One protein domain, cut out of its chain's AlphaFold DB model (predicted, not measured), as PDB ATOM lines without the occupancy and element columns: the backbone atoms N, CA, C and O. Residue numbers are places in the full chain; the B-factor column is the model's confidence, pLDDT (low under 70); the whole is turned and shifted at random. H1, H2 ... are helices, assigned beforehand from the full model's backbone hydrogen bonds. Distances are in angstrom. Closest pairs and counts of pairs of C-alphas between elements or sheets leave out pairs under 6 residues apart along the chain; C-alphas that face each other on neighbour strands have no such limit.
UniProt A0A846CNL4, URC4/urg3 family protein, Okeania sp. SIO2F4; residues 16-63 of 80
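What this domain is: This is residues 16 to 63 of the 80 residues of the protein "URC4/urg3 family protein" of Okeania sp. SIO2F4 (UniProt A0A846CNL4). Two long helices, H1 and H3, follow one another nearly end to end and make a thin rod with a bend at its waist, where the short helix H2 and the loop of residues 40 to 45 form a small knot. The two far ends stick out: residues 16 to 27, of which 18 to 27 belong to H1, and residues 54 to 63, of which 54 to 61 belong to H3. The printed part has 48 residues with three named helices, in the order H1, H2, H3, and no named strand; its class is all helix. It is only just loose, close to extended, with a radius of gyration of the C-alphas of 14.3 A and spans of 49 by 21 by 12 A.

Where its parts are: H1 covers residues 18 to 34, 24.3 A from first to last C-alpha, and begins with C-alpha 18 at (74.821, -111.892, -36.061). H2 covers residues 36 to 39, with C-alpha 36 at (102.110, -107.613, -33.987). H3 covers residues 46 to 61, 23.7 A long, and ends with C-alpha 61 at (110.837, -89.563, -46.720).

How they stand to each other: H1 and H2 are close but not clearly touching; their closest C-alphas, those of Leu 32 and Phe 39, are 5.9 A apart. H2 touches H3, which meets it with residues 46 to 52 alone; the closest C-alphas are those of Phe 39 and Asn 48, 4.9 A apart. H1 and H3 are close but not clearly touching, with the C-alphas of Leu 32 and Pro 46 closest at 7.3 A. They run the same way at a steep tilt of 41 degrees. In H1 every O i to N i+4 pair is within hydrogen-bond range, in H3 11 of 12 are, and H2 is too short for such a pair; its one O i to N i+3 pair is not within range.

The domain as a whole: The two C-alphas farthest apart, those of Val 16 and Gly 63, are 50.5 A apart. The printed part has no cut. The link from H1 to H2 is tight, and the link from H2 to H3 is short. The mean pLDDT of the printed part is 86.8, and residues 57 to 63 are under 70.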
ATOM      1  N   VAL A  16      69.485-110.161 -37.851       91.12
ATOM      2  CA  VAL A  16      69.922-111.035 -38.941       91.12
ATOM      3  C   VAL A  16      71.444-110.966 -39.090       91.12
ATOM      4  O   VAL A  16      72.070-109.914 -38.935       91.12
ATOM      5  N   GLY A  17      72.075-112.106 -39.377       89.88
ATOM      6  CA  GLY A  17      73.506-112.167 -39.688       89.88
ATOM      7  C   GLY A  17      74.444-111.907 -38.503       89.88
ATOM      8  O   GLY A  17      75.622-111.624 -38.719       89.88
ATOM      9  N   VAL A  18      73.958-111.987 -37.257       90.56
ATOM     10  CA  VAL A  18      74.821-111.892 -36.061       90.56
ATOM     11  C   VAL A  18      75.899-112.963 -36.075       90.56
ATOM     12  O   VAL A  18      77.053-112.635 -35.843       90.56
ATOM     13  N   GLU A  19      75.555-114.200 -36.429       92.00
ATOM     14  CA  GLU A  19      76.522-115.301 -36.475       92.00
ATOM     15  C   GLU A  19      77.685-115.003 -37.435       92.00
ATOM     16  O   GLU A  19      78.851-115.076 -37.059       92.00
ATOM     17  N   GLY A  20      77.384-114.555 -38.658       95.69
ATOM     18  CA  GLY A  20      78.416-114.192 -39.633       95.69
ATOM     19  C   GLY A  20      79.292-113.023 -39.167       95.69
ATOM     20  O   GLY A  20      80.511-113.049 -39.339       95.69
ATOM     21  N   ARG A  21      78.695-112.012 -38.523       95.06
ATOM     22  CA  ARG A  21      79.438-110.871 -37.961       95.06
ATOM     23  C   ARG A  21      80.288-111.268 -36.756       95.06
ATOM     24  O   ARG A  21      81.421-110.811 -36.652       95.06
ATOM     25  N   LEU A  22      79.791-112.149 -35.893       95.00
ATOM     26  CA  LEU A  22      80.550-112.702 -34.775       95.00
ATOM     27  C   LEU A  22      81.780-113.457 -35.285       95.00
ATOM     28  O   LEU A  22      82.894-113.201 -34.830       95.00
ATOM     29  N   GLN A  23      81.603-114.318 -36.286       97.69
ATOM     30  CA  GLN A  23      82.711-115.034 -36.920       97.69
ATOM     31  C   GLN A  23      83.721-114.081 -37.567       97.69
ATOM     32  O   GLN A  23      84.930-114.306 -37.471       97.69
ATOM     33  N   LEU A  24      83.253-113.004 -38.205       97.00
ATOM     34  CA  LEU A  24      84.125-111.975 -38.770       97.00
ATOM     35  C   LEU A  24      84.966-111.293 -37.683       97.00
ATOM     36  O   LEU A  24      86.183-111.204 -37.834       97.00
ATOM     37  N   LEU A  25      84.347-110.873 -36.577       96.62
ATOM     38  CA  LEU A  25      85.045-110.238 -35.455       96.62
ATOM     39  C   LEU A  25      86.056-111.186 -34.797       96.62
ATOM     40  O   LEU A  25      87.181-110.784 -34.504       96.62
ATOM     41  N   GLN A  26      85.705-112.462 -34.636       97.06
ATOM     42  CA  GLN A  26      86.630-113.480 -34.127       97.06
ATOM     43  C   GLN A  26      87.834-113.686 -35.052       97.06
ATOM     44  O   GLN A  26      88.963-113.844 -34.586       97.06
ATOM     45  N   ARG A  27      87.615-113.705 -36.373       97.69
ATOM     46  CA  ARG A  27      88.702-113.802 -37.357       97.69
ATOM     47  C   ARG A  27      89.584-112.562 -37.327       97.69
ATOM     48  O   ARG A  27      90.802-112.711 -37.361       97.69
ATOM     49  N   LEU A  28      88.985-111.376 -37.219       96.75
ATOM     50  CA  LEU A  28      89.714-110.118 -37.094       96.75
ATOM     51  C   LEU A  28      90.628-110.136 -35.862       96.75
ATOM     52  O   LEU A  28      91.824-109.917 -36.017       96.75
ATOM     53  N   GLY A  29      90.111-110.494 -34.682       95.25
ATOM     54  CA  GLY A  29      90.920-110.597 -33.458       95.25
ATOM     55  C   GLY A  29      92.133-111.520 -33.618       95.25
ATOM     56  O   GLY A  29      93.258-111.131 -33.322       95.25
ATOM     57  N   LYS A  30      91.937-112.702 -34.220       96.44
ATOM     58  CA  LYS A  30      93.037-113.643 -34.507       96.44
ATOM     59  C   LYS A  30      94.099-113.066 -35.446       96.44
ATOM     60  O   LYS A  30      95.262-113.440 -35.345       96.44
ATOM     61  N   VAL A  31      93.713-112.226 -36.407       96.38
ATOM     62  CA  VAL A  31      94.658-111.576 -37.331       96.38
ATOM     63  C   VAL A  31      95.450-110.485 -36.613       96.38
ATOM     64  O   VAL A  31      96.661-110.409 -36.813       96.38
ATOM     65  N   LEU A  32      94.795-109.699 -35.754       95.56
ATOM     66  CA  LEU A  32      95.447-108.662 -34.951       95.56
ATOM     67  C   LEU A  32      96.568-109.255 -34.082       95.56
ATOM     68  O   LEU A  32      97.690-108.759 -34.111       95.56
ATOM     69  N   GLU A  33      96.300-110.370 -33.400       94.12
ATOM     70  CA  GLU A  33      97.286-111.063 -32.555       94.12
ATOM     71  C   GLU A  33      98.426-111.716 -33.355       94.12
ATOM     72  O   GLU A  33      99.570-111.750 -32.907       94.12
ATOM     73  N   LYS A  34      98.139-112.244 -34.552       96.19
ATOM     74  CA  LYS A  34      99.137-112.938 -35.388       96.19
ATOM     75  C   LYS A  34     100.160-112.010 -36.032       96.19
ATOM     76  O   LYS A  34     101.211-112.485 -36.461       96.19
ATOM     77  N   HIS A  35      99.854-110.721 -36.143       94.62
ATOM     78  CA  HIS A  35     100.681-109.762 -36.869       94.62
ATOM     79  C   HIS A  35     101.032-108.528 -36.016       94.62
ATOM     80  O   HIS A  35     100.695-107.400 -36.390       94.62
ATOM     81  N   PRO A  36     101.767-108.708 -34.899       91.94
ATOM     82  CA  PRO A  36     102.110-107.613 -33.987       91.94
ATOM     83  C   PRO A  36     102.991-106.537 -34.640       91.94
ATOM     84  O   PRO A  36     103.000-105.396 -34.194       91.94
ATOM     85  N   SER A  37     103.686-106.856 -35.738       90.00
ATOM     86  CA  SER A  37     104.467-105.885 -36.517       90.00
ATOM     87  C   SER A  37     103.624-104.768 -37.133       90.00
ATOM     88  O   SER A  37     104.135-103.675 -37.345       90.00
ATOM     89  N   PHE A  38     102.356-105.046 -37.449       89.75
ATOM     90  CA  PHE A  38     101.439-104.067 -38.037       89.75
ATOM     91  C   PHE A  38     100.466-103.512 -37.006       89.75
ATOM     92  O   PHE A  38     100.102-102.347 -37.081       89.75
ATOM     93  N   PHE A  39     100.035-104.344 -36.056       93.88
ATOM     94  CA  PHE A  39      98.971-103.982 -35.126       93.88
ATOM     95  C   PHE A  39      99.466-103.654 -33.716       93.88
ATOM     96  O   PHE A  39      98.650-103.236 -32.908       93.88
ATOM     97  N   GLY A  40     100.758-103.786 -33.406       89.56
ATOM     98  CA  GLY A  40     101.315-103.582 -32.063       89.56
ATOM     99  C   GLY A  40     101.235-104.830 -31.170       89.56
ATOM    100  O   GLY A  40     100.460-105.745 -31.433       89.56
ATOM    101  N   THR A  41     102.057-104.874 -30.116       90.38
ATOM    102  CA  THR A  41     102.208-106.058 -29.243       90.38
ATOM    103  C   THR A  41     101.319-106.009 -27.999       90.38
ATOM    104  O   THR A  41     100.649-106.989 -27.694       90.38
ATOM    105  N   ASP A  42     101.284-104.877 -27.289       88.19
ATOM    106  CA  ASP A  42     100.628-104.792 -25.971       88.19
ATOM    107  C   ASP A  42      99.108-104.584 -26.060       88.19
ATOM    108  O   ASP A  42      98.357-104.977 -25.170       88.19
ATOM    109  N   ASN A  43      98.637-103.956 -27.138       89.12
ATOM    110  CA  ASN A  43      97.225-103.662 -27.364       89.12
ATOM    111  C   ASN A  43      96.942-103.675 -28.877       89.12
ATOM    112  O   ASN A  43      96.843-102.606 -29.489       89.12
ATOM    113  N   PRO A  44      96.885-104.872 -29.496       91.38
ATOM    114  CA  PRO A  44      96.796-105.013 -30.938       91.38
ATOM    115  C   PRO A  44      95.446-104.527 -31.456       91.38
ATOM    116  O   PRO A  44      94.401-105.084 -31.114       91.38
ATOM    117  N   ARG A  45      95.449-103.472 -32.277       93.06
ATOM    118  CA  ARG A  45      94.219-102.866 -32.795       93.06
ATOM    119  C   ARG A  45      94.380-102.341 -34.221       93.06
ATOM    120  O   ARG A  45      95.501-102.029 -34.628       93.06
ATOM    121  N   PRO A  46      93.284-102.243 -34.998       92.31
ATOM    122  CA  PRO A  46      93.353-101.806 -36.389       92.31
ATOM    123  C   PRO A  46      93.972-100.416 -36.586       92.31
ATOM    124  O   PRO A  46      94.627-100.205 -37.604       92.31
ATOM    125  N   GLU A  47      93.812 -99.481 -35.641       90.31
ATOM    126  CA  GLU A  47      94.397 -98.137 -35.750       90.31
ATOM    127  C   GLU A  47      95.927 -98.154 -35.829       90.31
ATOM    128  O   GLU A  47      96.507 -97.373 -36.577       90.31
ATOM    129  N   ASN A  48      96.585 -99.111 -35.172       88.88
ATOM    130  CA  ASN A  48      98.046 -99.192 -35.151       88.88
ATOM    131  C   ASN A  48      98.625 -99.508 -36.547       88.88
ATOM    132  O   ASN A  48      99.756 -99.139 -36.858       88.88
ATOM    133  N   MET A  49      97.834-100.125 -37.435       88.19
ATOM    134  CA  MET A  49      98.234-100.330 -38.833       88.19
ATOM    135  C   MET A  49      98.308 -99.005 -39.599       88.19
ATOM    136  O   MET A  49      99.132 -98.849 -40.501       88.19
ATOM    137  N   VAL A  50      97.451 -98.048 -39.253       86.25
ATOM    138  CA  VAL A  50      97.462 -96.713 -39.852       86.25
ATOM    139  C   VAL A  50      98.751 -95.996 -39.451       86.25
ATOM    140  O   VAL A  50      99.459 -95.488 -40.326       86.25
ATOM    141  N   ASP A  51      99.127 -96.075 -38.172       82.56
ATOM    142  CA  ASP A  51     100.407 -95.561 -37.670       82.56
ATOM    143  C   ASP A  51     101.598 -96.211 -38.377       82.56
ATOM    144  O   ASP A  51     102.512 -95.508 -38.810       82.56
ATOM    145  N   TYR A  52     101.567 -97.533 -38.583       83.88
ATOM    146  CA  TYR A  52     102.602 -98.243 -39.338       83.88
ATOM    147  C   TYR A  52     102.784 -97.664 -40.750       83.88
ATOM    148  O   TYR A  52     103.916 -97.420 -41.178       83.88
ATOM    149  N   VAL A  53     101.694 -97.398 -41.477       85.12
ATOM    150  CA  VAL A  53     101.758 -96.846 -42.842       85.12
ATOM    151  C   VAL A  53     102.294 -95.414 -42.837       85.12
ATOM    152  O   VAL A  53     103.191 -95.098 -43.628       85.12
ATOM    153  N   TYR A  54     101.792 -94.553 -41.949       82.56
ATOM    154  CA  TYR A  54     102.240 -93.160 -41.866       82.56
ATOM    155  C   TYR A  54     103.695 -93.046 -41.415       82.56
ATOM    156  O   TYR A  54     104.474 -92.327 -42.047       82.56
ATOM    157  N   PHE A  55     104.091 -93.794 -40.385       77.12
ATOM    158  CA  PHE A  55     105.470 -93.821 -39.912       77.12
ATOM    159  C   PHE A  55     106.412 -94.346 -40.993       77.12
ATOM    160  O   PHE A  55     107.421 -93.706 -41.270       77.12
ATOM    161  N   THR A  56     106.063 -95.441 -41.675       71.00
ATOM    162  CA  THR A  56     106.889 -95.988 -42.765       71.00
ATOM    163  C   THR A  56     107.102 -94.960 -43.879       71.00
ATOM    164  O   THR A  56     108.215 -94.822 -44.396       71.00
ATOM    165  N   ARG A  57     106.064 -94.188 -44.238       66.69
ATOM    166  CA  ARG A  57     106.175 -93.131 -45.258       66.69
ATOM    167  C   ARG A  57     107.017 -91.949 -44.776       66.69
ATOM    168  O   ARG A  57     107.858 -91.490 -45.542       66.69
ATOM    169  N   CYS A  58     106.836 -91.493 -43.535       61.09
ATOM    170  CA  CYS A  58     107.647 -90.419 -42.949       61.09
ATOM    171  C   CYS A  58     109.117 -90.830 -42.817       61.09
ATOM    172  O   CYS A  58     110.001 -90.115 -43.270       61.09
ATOM    173  N   ALA A  59     109.385 -92.005 -42.259       61.09
ATOM    174  CA  ALA A  59     110.728 -92.522 -42.043       61.09
ATOM    175  C   ALA A  59     111.494 -92.670 -43.372       61.09
ATOM    176  O   ALA A  59     112.629 -92.213 -43.487       61.09
ATOM    177  N   THR A  60     110.836 -93.179 -44.423       59.50
ATOM    178  CA  THR A  60     111.431 -93.258 -45.770       59.50
ATOM    179  C   THR A  60     111.656 -91.873 -46.391       59.50
ATOM    180  O   THR A  60     112.662 -91.660 -47.060       59.50
ATOM    181  N   PHE A  61     110.745 -90.920 -46.167       61.41
ATOM    182  CA  PHE A  61     110.837 -89.563 -46.720       61.41
ATOM    183  C   PHE A  61     111.929 -88.711 -46.049       61.41
ATOM    184  O   PHE A  61     112.614 -87.953 -46.729       61.41
ATOM    185  N   TYR A  62     112.134 -88.870 -44.739       64.75
ATOM    186  CA  TYR A  62     113.176 -88.178 -43.967       64.75
ATOM    187  C   TYR A  62     114.496 -88.969 -43.859       64.75
ATOM    188  O   TYR A  62     115.398 -88.551 -43.139       64.75
ATOM    189  N   GLY A  63     114.631 -90.105 -44.551       58.12
ATOM    190  CA  GLY A  63     115.859 -90.912 -44.553       58.12
ATOM    191  C   GLY A  63     116.153 -91.662 -43.245       58.12
ATOM    192  O   GLY A  63     117.260 -92.163 -43.060       58.12
TER     193      GLY A  63